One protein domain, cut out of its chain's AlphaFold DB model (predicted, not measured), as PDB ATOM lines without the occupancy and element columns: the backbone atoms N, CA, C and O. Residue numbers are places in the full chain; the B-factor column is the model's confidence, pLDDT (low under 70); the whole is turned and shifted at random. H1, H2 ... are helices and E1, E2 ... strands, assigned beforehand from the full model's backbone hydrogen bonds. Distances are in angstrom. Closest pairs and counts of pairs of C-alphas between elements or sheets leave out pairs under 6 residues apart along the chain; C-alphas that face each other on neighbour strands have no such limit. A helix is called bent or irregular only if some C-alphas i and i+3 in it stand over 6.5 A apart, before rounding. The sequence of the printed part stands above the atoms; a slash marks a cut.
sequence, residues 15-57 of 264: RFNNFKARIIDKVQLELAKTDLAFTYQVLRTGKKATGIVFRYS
ATOM      1  N   ARG A  15     -24.152  36.274  33.376       62.72
ATOM      2  CA  ARG A  15     -24.397  34.918  33.892       62.72
ATOM      3  C   ARG A  15     -25.359  34.116  33.019       62.72
ATOM      4  O   ARG A  15     -25.200  32.906  32.919       62.72
ATOM      5  N   PHE A  16     -26.337  34.764  32.380       68.06
ATOM      6  CA  PHE A  16     -27.361  34.058  31.608       68.06
ATOM      7  C   PHE A  16     -26.801  33.415  30.335       68.06
ATOM      8  O   PHE A  16     -27.139  32.275  30.046       68.06
ATOM      9  N   ASN A  17     -25.903  34.088  29.611       71.06
ATOM     10  CA  ASN A  17     -25.298  33.515  28.402       71.06
ATOM     11  C   ASN A  17     -24.387  32.328  28.745       71.06
ATOM     12  O   ASN A  17     -24.460  31.287  28.094       71.06
ATOM     13  N   ASN A  18     -23.600  32.447  29.819       72.25
ATOM     14  CA  ASN A  18     -22.785  31.342  30.325       72.25
ATOM     15  C   ASN A  18     -23.641  30.182  30.860       72.25
ATOM     16  O   ASN A  18     -23.352  29.024  30.575       72.25
ATOM     17  N   PHE A  19     -24.711  30.476  31.601       72.12
ATOM     18  CA  PHE A  19     -25.661  29.480  32.100       72.12
ATOM     19  C   PHE A  19     -26.389  28.767  30.954       72.12
ATOM     20  O   PHE A  19     -26.506  27.543  30.960       72.12
ATOM     21  N   LYS A  20     -26.805  29.515  29.930       75.88
ATOM     22  CA  LYS A  20     -27.420  28.977  28.719       75.88
ATOM     23  C   LYS A  20     -26.471  28.005  28.018       75.88
ATOM     24  O   LYS A  20     -26.827  26.848  27.850       75.88
ATOM     25  N   ALA A  21     -25.254  28.442  27.700       71.75
ATOM     26  CA  ALA A  21     -24.299  27.629  26.949       71.75
ATOM     27  C   ALA A  21     -23.793  26.406  27.736       71.75
ATOM     28  O   ALA A  21     -23.645  25.323  27.177       71.75
ATOM     29  N   ARG A  22     -23.517  26.557  29.040       71.38
ATOM     30  CA  ARG A  22     -22.893  25.487  29.841       71.38
ATOM     31  C   ARG A  22     -23.890  24.517  30.457       71.38
ATOM     32  O   ARG A  22     -23.515  23.379  30.729       71.38
ATOM     33  N   ILE A  23     -25.112  24.974  30.723       76.69
ATOM     34  CA  ILE A  23     -26.124  24.187  31.430       76.69
ATOM     35  C   ILE A  23     -27.318  23.937  30.522       76.69
ATOM     36  O   ILE A  23     -27.576  22.783  30.211       76.69
ATOM     37  N   ILE A  24     -28.019  24.973  30.056       78.56
ATOM     38  CA  ILE A  24     -29.294  24.765  29.347       78.56
ATOM     39  C   ILE A  24     -29.091  24.002  28.033       78.56
ATOM     40  O   ILE A  24     -29.743  22.987  27.823       78.56
ATOM     41  N   ASP A  25     -28.168  24.447  27.183       78.69
ATOM     42  CA  ASP A  25     -27.952  23.851  25.861       78.69
ATOM     43  C   ASP A  25     -27.388  22.420  25.985       78.69
ATOM     44  O   ASP A  25     -27.798  21.518  25.254       78.69
ATOM     45  N   LYS A  26     -26.516  22.175  26.976       75.00
ATOM     46  CA  LYS A  26     -25.977  20.836  27.259       75.00
ATOM     47  C   LYS A  26     -27.062  19.886  27.769       75.00
ATOM     48  O   LYS A  26     -27.202  18.781  27.264       75.00
ATOM     49  N   VAL A  27     -27.848  20.326  28.748       79.25
ATOM     50  CA  VAL A  27     -28.921  19.522  29.349       79.25
ATOM     51  C   VAL A  27     -30.049  19.277  28.340       79.25
ATOM     52  O   VAL A  27     -30.634  18.200  28.345       79.25
ATOM     53  N   GLN A  28     -30.311  20.216  27.427       80.94
ATOM     54  CA  GLN A  28     -31.272  20.031  26.340       80.94
ATOM     55  C   GLN A  28     -30.829  18.937  25.360       80.94
ATOM     56  O   GLN A  28     -31.657  18.124  24.959       80.94
ATOM     57  N   LEU A  29     -29.540  18.880  25.005       80.31
ATOM     58  CA  LEU A  29     -28.998  17.840  24.125       80.31
ATOM     59  C   LEU A  29     -29.022  16.450  24.782       80.31
ATOM     60  O   LEU A  29     -29.403  15.474  24.139       80.31
ATOM     61  N   GLU A  30     -28.670  16.370  26.067       81.69
ATOM     62  CA  GLU A  30     -28.691  15.115  26.831       81.69
ATOM     63  C   GLU A  30     -30.122  14.593  27.034       81.69
ATOM     64  O   GLU A  30     -30.408  13.419  26.800       81.69
ATOM     65  N   LEU A  31     -31.053  15.471  27.421       80.00
ATOM     66  CA  LEU A  31     -32.431  15.083  27.717       80.00
ATOM     67  C   LEU A  31     -33.312  14.946  26.471       80.00
ATOM     68  O   LEU A  31     -34.396  14.376  26.583       80.00
ATOM     69  N   ALA A  32     -32.862  15.380  25.287       77.00
ATOM     70  CA  ALA A  32     -33.613  15.248  24.031       77.00
ATOM     71  C   ALA A  32     -33.994  13.798  23.691       77.00
ATOM     72  O   ALA A  32     -35.002  13.565  23.028       77.00
ATOM     73  N   LYS A  33     -33.195  12.822  24.141       70.00
ATOM     74  CA  LYS A  33     -33.426  11.385  23.907       70.00
ATOM     75  C   LYS A  33     -34.269  10.719  24.997       70.00
ATOM     76  O   LYS A  33     -34.562   9.534  24.893       70.00
ATOM     77  N   THR A  34     -34.614  11.458  26.047       76.31
ATOM     78  CA  THR A  34     -35.375  10.961  27.197       76.31
ATOM     79  C   THR A  34     -36.807  11.483  27.150       76.31
ATOM     80  O   THR A  34     -37.082  12.507  26.525       76.31
ATOM     81  N   ASP A  35     -37.717  10.849  27.888       71.50
ATOM     82  CA  ASP A  35     -39.094  11.342  28.062       71.50
ATOM     83  C   ASP A  35     -39.177  12.681  28.824       71.50
ATOM     84  O   ASP A  35     -40.257  13.243  28.998       71.50
ATOM     85  N   LEU A  36     -38.030  13.221  29.251       76.69
ATOM     86  CA  LEU A  36     -37.884  14.532  29.877       76.69
ATOM     87  C   LEU A  36     -37.428  15.633  28.908       76.69
ATOM     88  O   LEU A  36     -37.039  16.717  29.353       76.69
ATOM     89  N   ALA A  37     -37.452  15.376  27.596       78.31
ATOM     90  CA  ALA A  37     -37.107  16.373  26.594       78.31
ATOM     91  C   ALA A  37     -37.900  17.672  26.813       78.31
ATOM     92  O   ALA A  37     -39.120  17.679  27.022       78.31
ATOM     93  N   PHE A  38     -37.185  18.794  26.770       82.19
ATOM     94  CA  PHE A  38     -37.757  20.101  27.043       82.19
ATOM     95  C   PHE A  38     -37.284  21.143  26.035       82.19
ATOM     96  O   PHE A  38     -36.199  21.074  25.455       82.19
ATOM     97  N   THR A  39     -38.126  22.147  25.841       83.06
ATOM     98  CA  THR A  39     -37.809  23.377  25.113       83.06
ATOM     99  C   THR A  39     -37.875  24.541  26.086       83.06
ATOM    100  O   THR A  39     -38.531  24.452  27.127       83.06
ATOM    101  N   TYR A  40     -37.184  25.638  25.791       85.44
ATOM    102  CA  TYR A  40     -37.219  26.811  26.654       85.44
ATOM    103  C   TYR A  40     -37.335  28.103  25.860       85.44
ATOM    104  O   TYR A  40     -36.868  28.212  24.727       85.44
ATOM    105  N   GLN A  41     -37.944  29.102  26.489       85.50
ATOM    106  CA  GLN A  41     -38.037  30.458  25.974       85.50
ATOM    107  C   GLN A  41     -37.550  31.438  27.037       85.50
ATOM    108  O   GLN A  41     -37.922  31.348  28.206       85.50
ATOM    109  N   VAL A  42     -36.705  32.382  26.634       83.06
ATOM    110  CA  VAL A  42     -36.158  33.403  27.532       83.06
ATOM    111  C   VAL A  42     -37.072  34.616  27.511       83.06
ATOM    112  O   VAL A  42     -37.225  35.257  26.473       83.06
ATOM    113  N   LEU A  43     -37.653  34.953  28.657       80.50
ATOM    114  CA  LEU A  43     -38.409  36.184  28.841       80.50
ATOM    115  C   LEU A  43     -37.421  37.326  29.091       80.50
ATOM    116  O   LEU A  43     -36.535  37.222  29.942       80.50
ATOM    117  N   ARG A  44     -37.539  38.408  28.319       77.06
ATOM    118  CA  ARG A  44     -36.679  39.592  28.420       77.06
ATOM    119  C   ARG A  44     -37.534  40.824  28.675       77.06
ATOM    120  O   ARG A  44     -38.561  41.003  28.030       77.06
ATOM    121  N   THR A  45     -37.079  41.692  29.572       71.25
ATOM    122  CA  THR A  45     -37.682  43.010  29.811       71.25
ATOM    123  C   THR A  45     -36.591  44.053  29.595       71.25
ATOM    124  O   THR A  45     -35.631  44.145  30.363       71.25
ATOM    125  N   GLY A  46     -36.676  44.790  28.486       73.38
ATOM    126  CA  GLY A  46     -35.571  45.624  28.011       73.38
ATOM    127  C   GLY A  46     -34.355  44.779  27.594       73.38
ATOM    128  O   GLY A  46     -34.494  43.782  26.890       73.38
ATOM    129  N   LYS A  47     -33.148  45.163  28.031       63.19
ATOM    130  CA  LYS A  47     -31.886  44.467  27.690       63.19
ATOM    131  C   LYS A  47     -31.527  43.299  28.625       63.19
ATOM    132  O   LYS A  47     -30.504  42.655  28.410       63.19
ATOM    133  N   LYS A  48     -32.331  43.011  29.657       65.38
ATOM    134  CA  LYS A  48     -32.045  41.968  30.659       65.38
ATOM    135  C   LYS A  48     -33.032  40.801  30.538       65.38
ATOM    136  O   LYS A  48     -34.231  41.008  30.358       65.38
ATOM    137  N   ALA A  49     -32.524  39.570  30.635       68.81
ATOM    138  CA  ALA A  49     -33.356  38.374  30.750       68.81
ATOM    139  C   ALA A  49     -33.987  38.335  32.147       68.81
ATOM    140  O   ALA A  49     -33.277  38.301  33.150       68.81
ATOM    141  N   THR A  50     -35.313  38.389  32.200       73.69
ATOM    142  CA  THR A  50     -36.101  38.455  33.436       73.69
ATOM    143  C   THR A  50     -36.647  37.096  33.858       73.69
ATOM    144  O   THR A  50     -36.945  36.910  35.033       73.69
ATOM    145  N   GLY A  51     -36.707  36.118  32.949       77.00
ATOM    146  CA  GLY A  51     -37.114  34.756  33.284       77.00
ATOM    147  C   GLY A  51     -36.858  33.745  32.174       77.00
ATOM    148  O   GLY A  51     -36.478  34.097  31.057       77.00
ATOM    149  N   ILE A  52     -37.077  32.470  32.487       82.38
ATOM    150  CA  ILE A  52     -37.008  31.363  31.531       82.38
ATOM    151  C   ILE A  52     -38.267  30.526  31.711       82.38
ATOM    152  O   ILE A  52     -38.580  30.117  32.827       82.38
ATOM    153  N   VAL A  53     -38.972  30.268  30.617       83.94
ATOM    154  CA  VAL A  53     -40.116  29.360  30.593       83.94
ATOM    155  C   VAL A  53     -39.656  28.053  29.978       83.94
ATOM    156  O   VAL A  53     -39.241  28.037  28.822       83.94
ATOM    157  N   PHE A  54     -39.741  26.971  30.744       85.44
ATOM    158  CA  PHE A  54     -39.479  25.619  30.264       85.44
ATOM    159  C   PHE A  54     -40.797  24.944  29.890       85.44
ATOM    160  O   PHE A  54     -41.783  25.041  30.622       85.44
ATOM    161  N   ARG A  55     -40.815  24.260  28.748       80.94
ATOM    162  CA  ARG A  55     -41.934  23.436  28.290       80.94
ATOM    163  C   ARG A  55     -41.444  22.010  28.101       80.94
ATOM    164  O   ARG A  55     -40.529  21.780  27.314       80.94
ATOM    165  N   TYR A  56     -42.072  21.080  28.804       81.88
ATOM    166  CA  TYR A  56     -41.783  19.651  28.741       81.88
ATOM    167  C   TYR A  56     -42.848  18.968  27.888       81.88
ATOM    168  O   TYR A  56     -44.035  19.271  28.024       81.88
ATOM    169  N   SER A  57     -42.441  18.053  27.012       64.12
ATOM    170  CA  SER A  57     -43.385  17.195  26.297       64.12
ATOM    171  C   SER A  57     -43.603  15.924  27.109       64.12
ATOM    172  O   SER A  57     -42.837  14.977  26.974       64.12
TER     173      SER A  57
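Overview. This is residues 15 to 57 of the 264 residues of the protein "RepB family plasmid replication initiator protein" of Hymenobacter sp. BRD128 (UniProt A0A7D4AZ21). A long two-stranded hairpin, E1 and E2, has a single helix, H1, running lengthwise over one face of it, and the other face is bare. The packing is loose, with few close C-alpha pairs between helix and hairpin; residues 32 to 37 make the turn from H1 into E1 at one end, and the hairpin turn, residues 46 and 47, lies at the other. The printed part has 43 residues, with one named helix and two named strands in the order H1, E1, E2; the sheet order is E1 - E2, antiparallel, and the class is mixed, helices and strands. The outline is flat, with spans of 34 by 20 by 7 A, and the whole is only just loose, close to compact, with a radius of gyration of the C-alphas of 11.3 A.

Arrangement. The sheet is made of E1, residues 38 to 45, and E2, residues 48 to 56, a hairpin of antiparallel neighbours with 157 degrees between their N-to-C directions. C-alphas 40 and 54 face each other at 4.4 A. N 39 and O 55 are within hydrogen-bond range at 2.8 A, and so are N 53 and O 41, at 2.8 A. For H1, residues 15 to 31, the closest C-alphas to E1 are those of Gln 28 and Phe 38, 6.5 A apart, and 3 pairs of C-alphas of H1 and E1 are within 8 A. The closest C-alphas of H1 and E2 are those of Phe 16 and Ala 49, 7.4 A apart, the one pair within 8 A. The centre of H1 is 12.4 A from that of E1 and 12.5 A from that of E2. In H1, 11 of 13 O i to N i+4 pairs are within hydrogen-bond range.

Along the chain. E1 is 23.1 A long from first to last C-alpha, starting at C-alpha 38, (-37.757, 20.101, 27.043). E2 is 24.4 A long and ends at C-alpha 56, (-41.783, 19.651, 28.741). H1 is 22.3 A long and begins at C-alpha 15, (-24.397, 34.918, 33.892). H1 is irregular, but only just: C-alphas 22 and 25 are 6.6 A apart.

Size, cuts and confidence. The two C-alphas farthest apart are those of Thr 34 and Gly 46, at 34.7 A. The printed part has no cut. The link from E1 to E2 is tight, with 2 residues, and the link from H1 to E1 is short, with 6. The mean pLDDT of the printed part is 76.1, and residues 15 to 16, 47 to 49 and 57 are under 70.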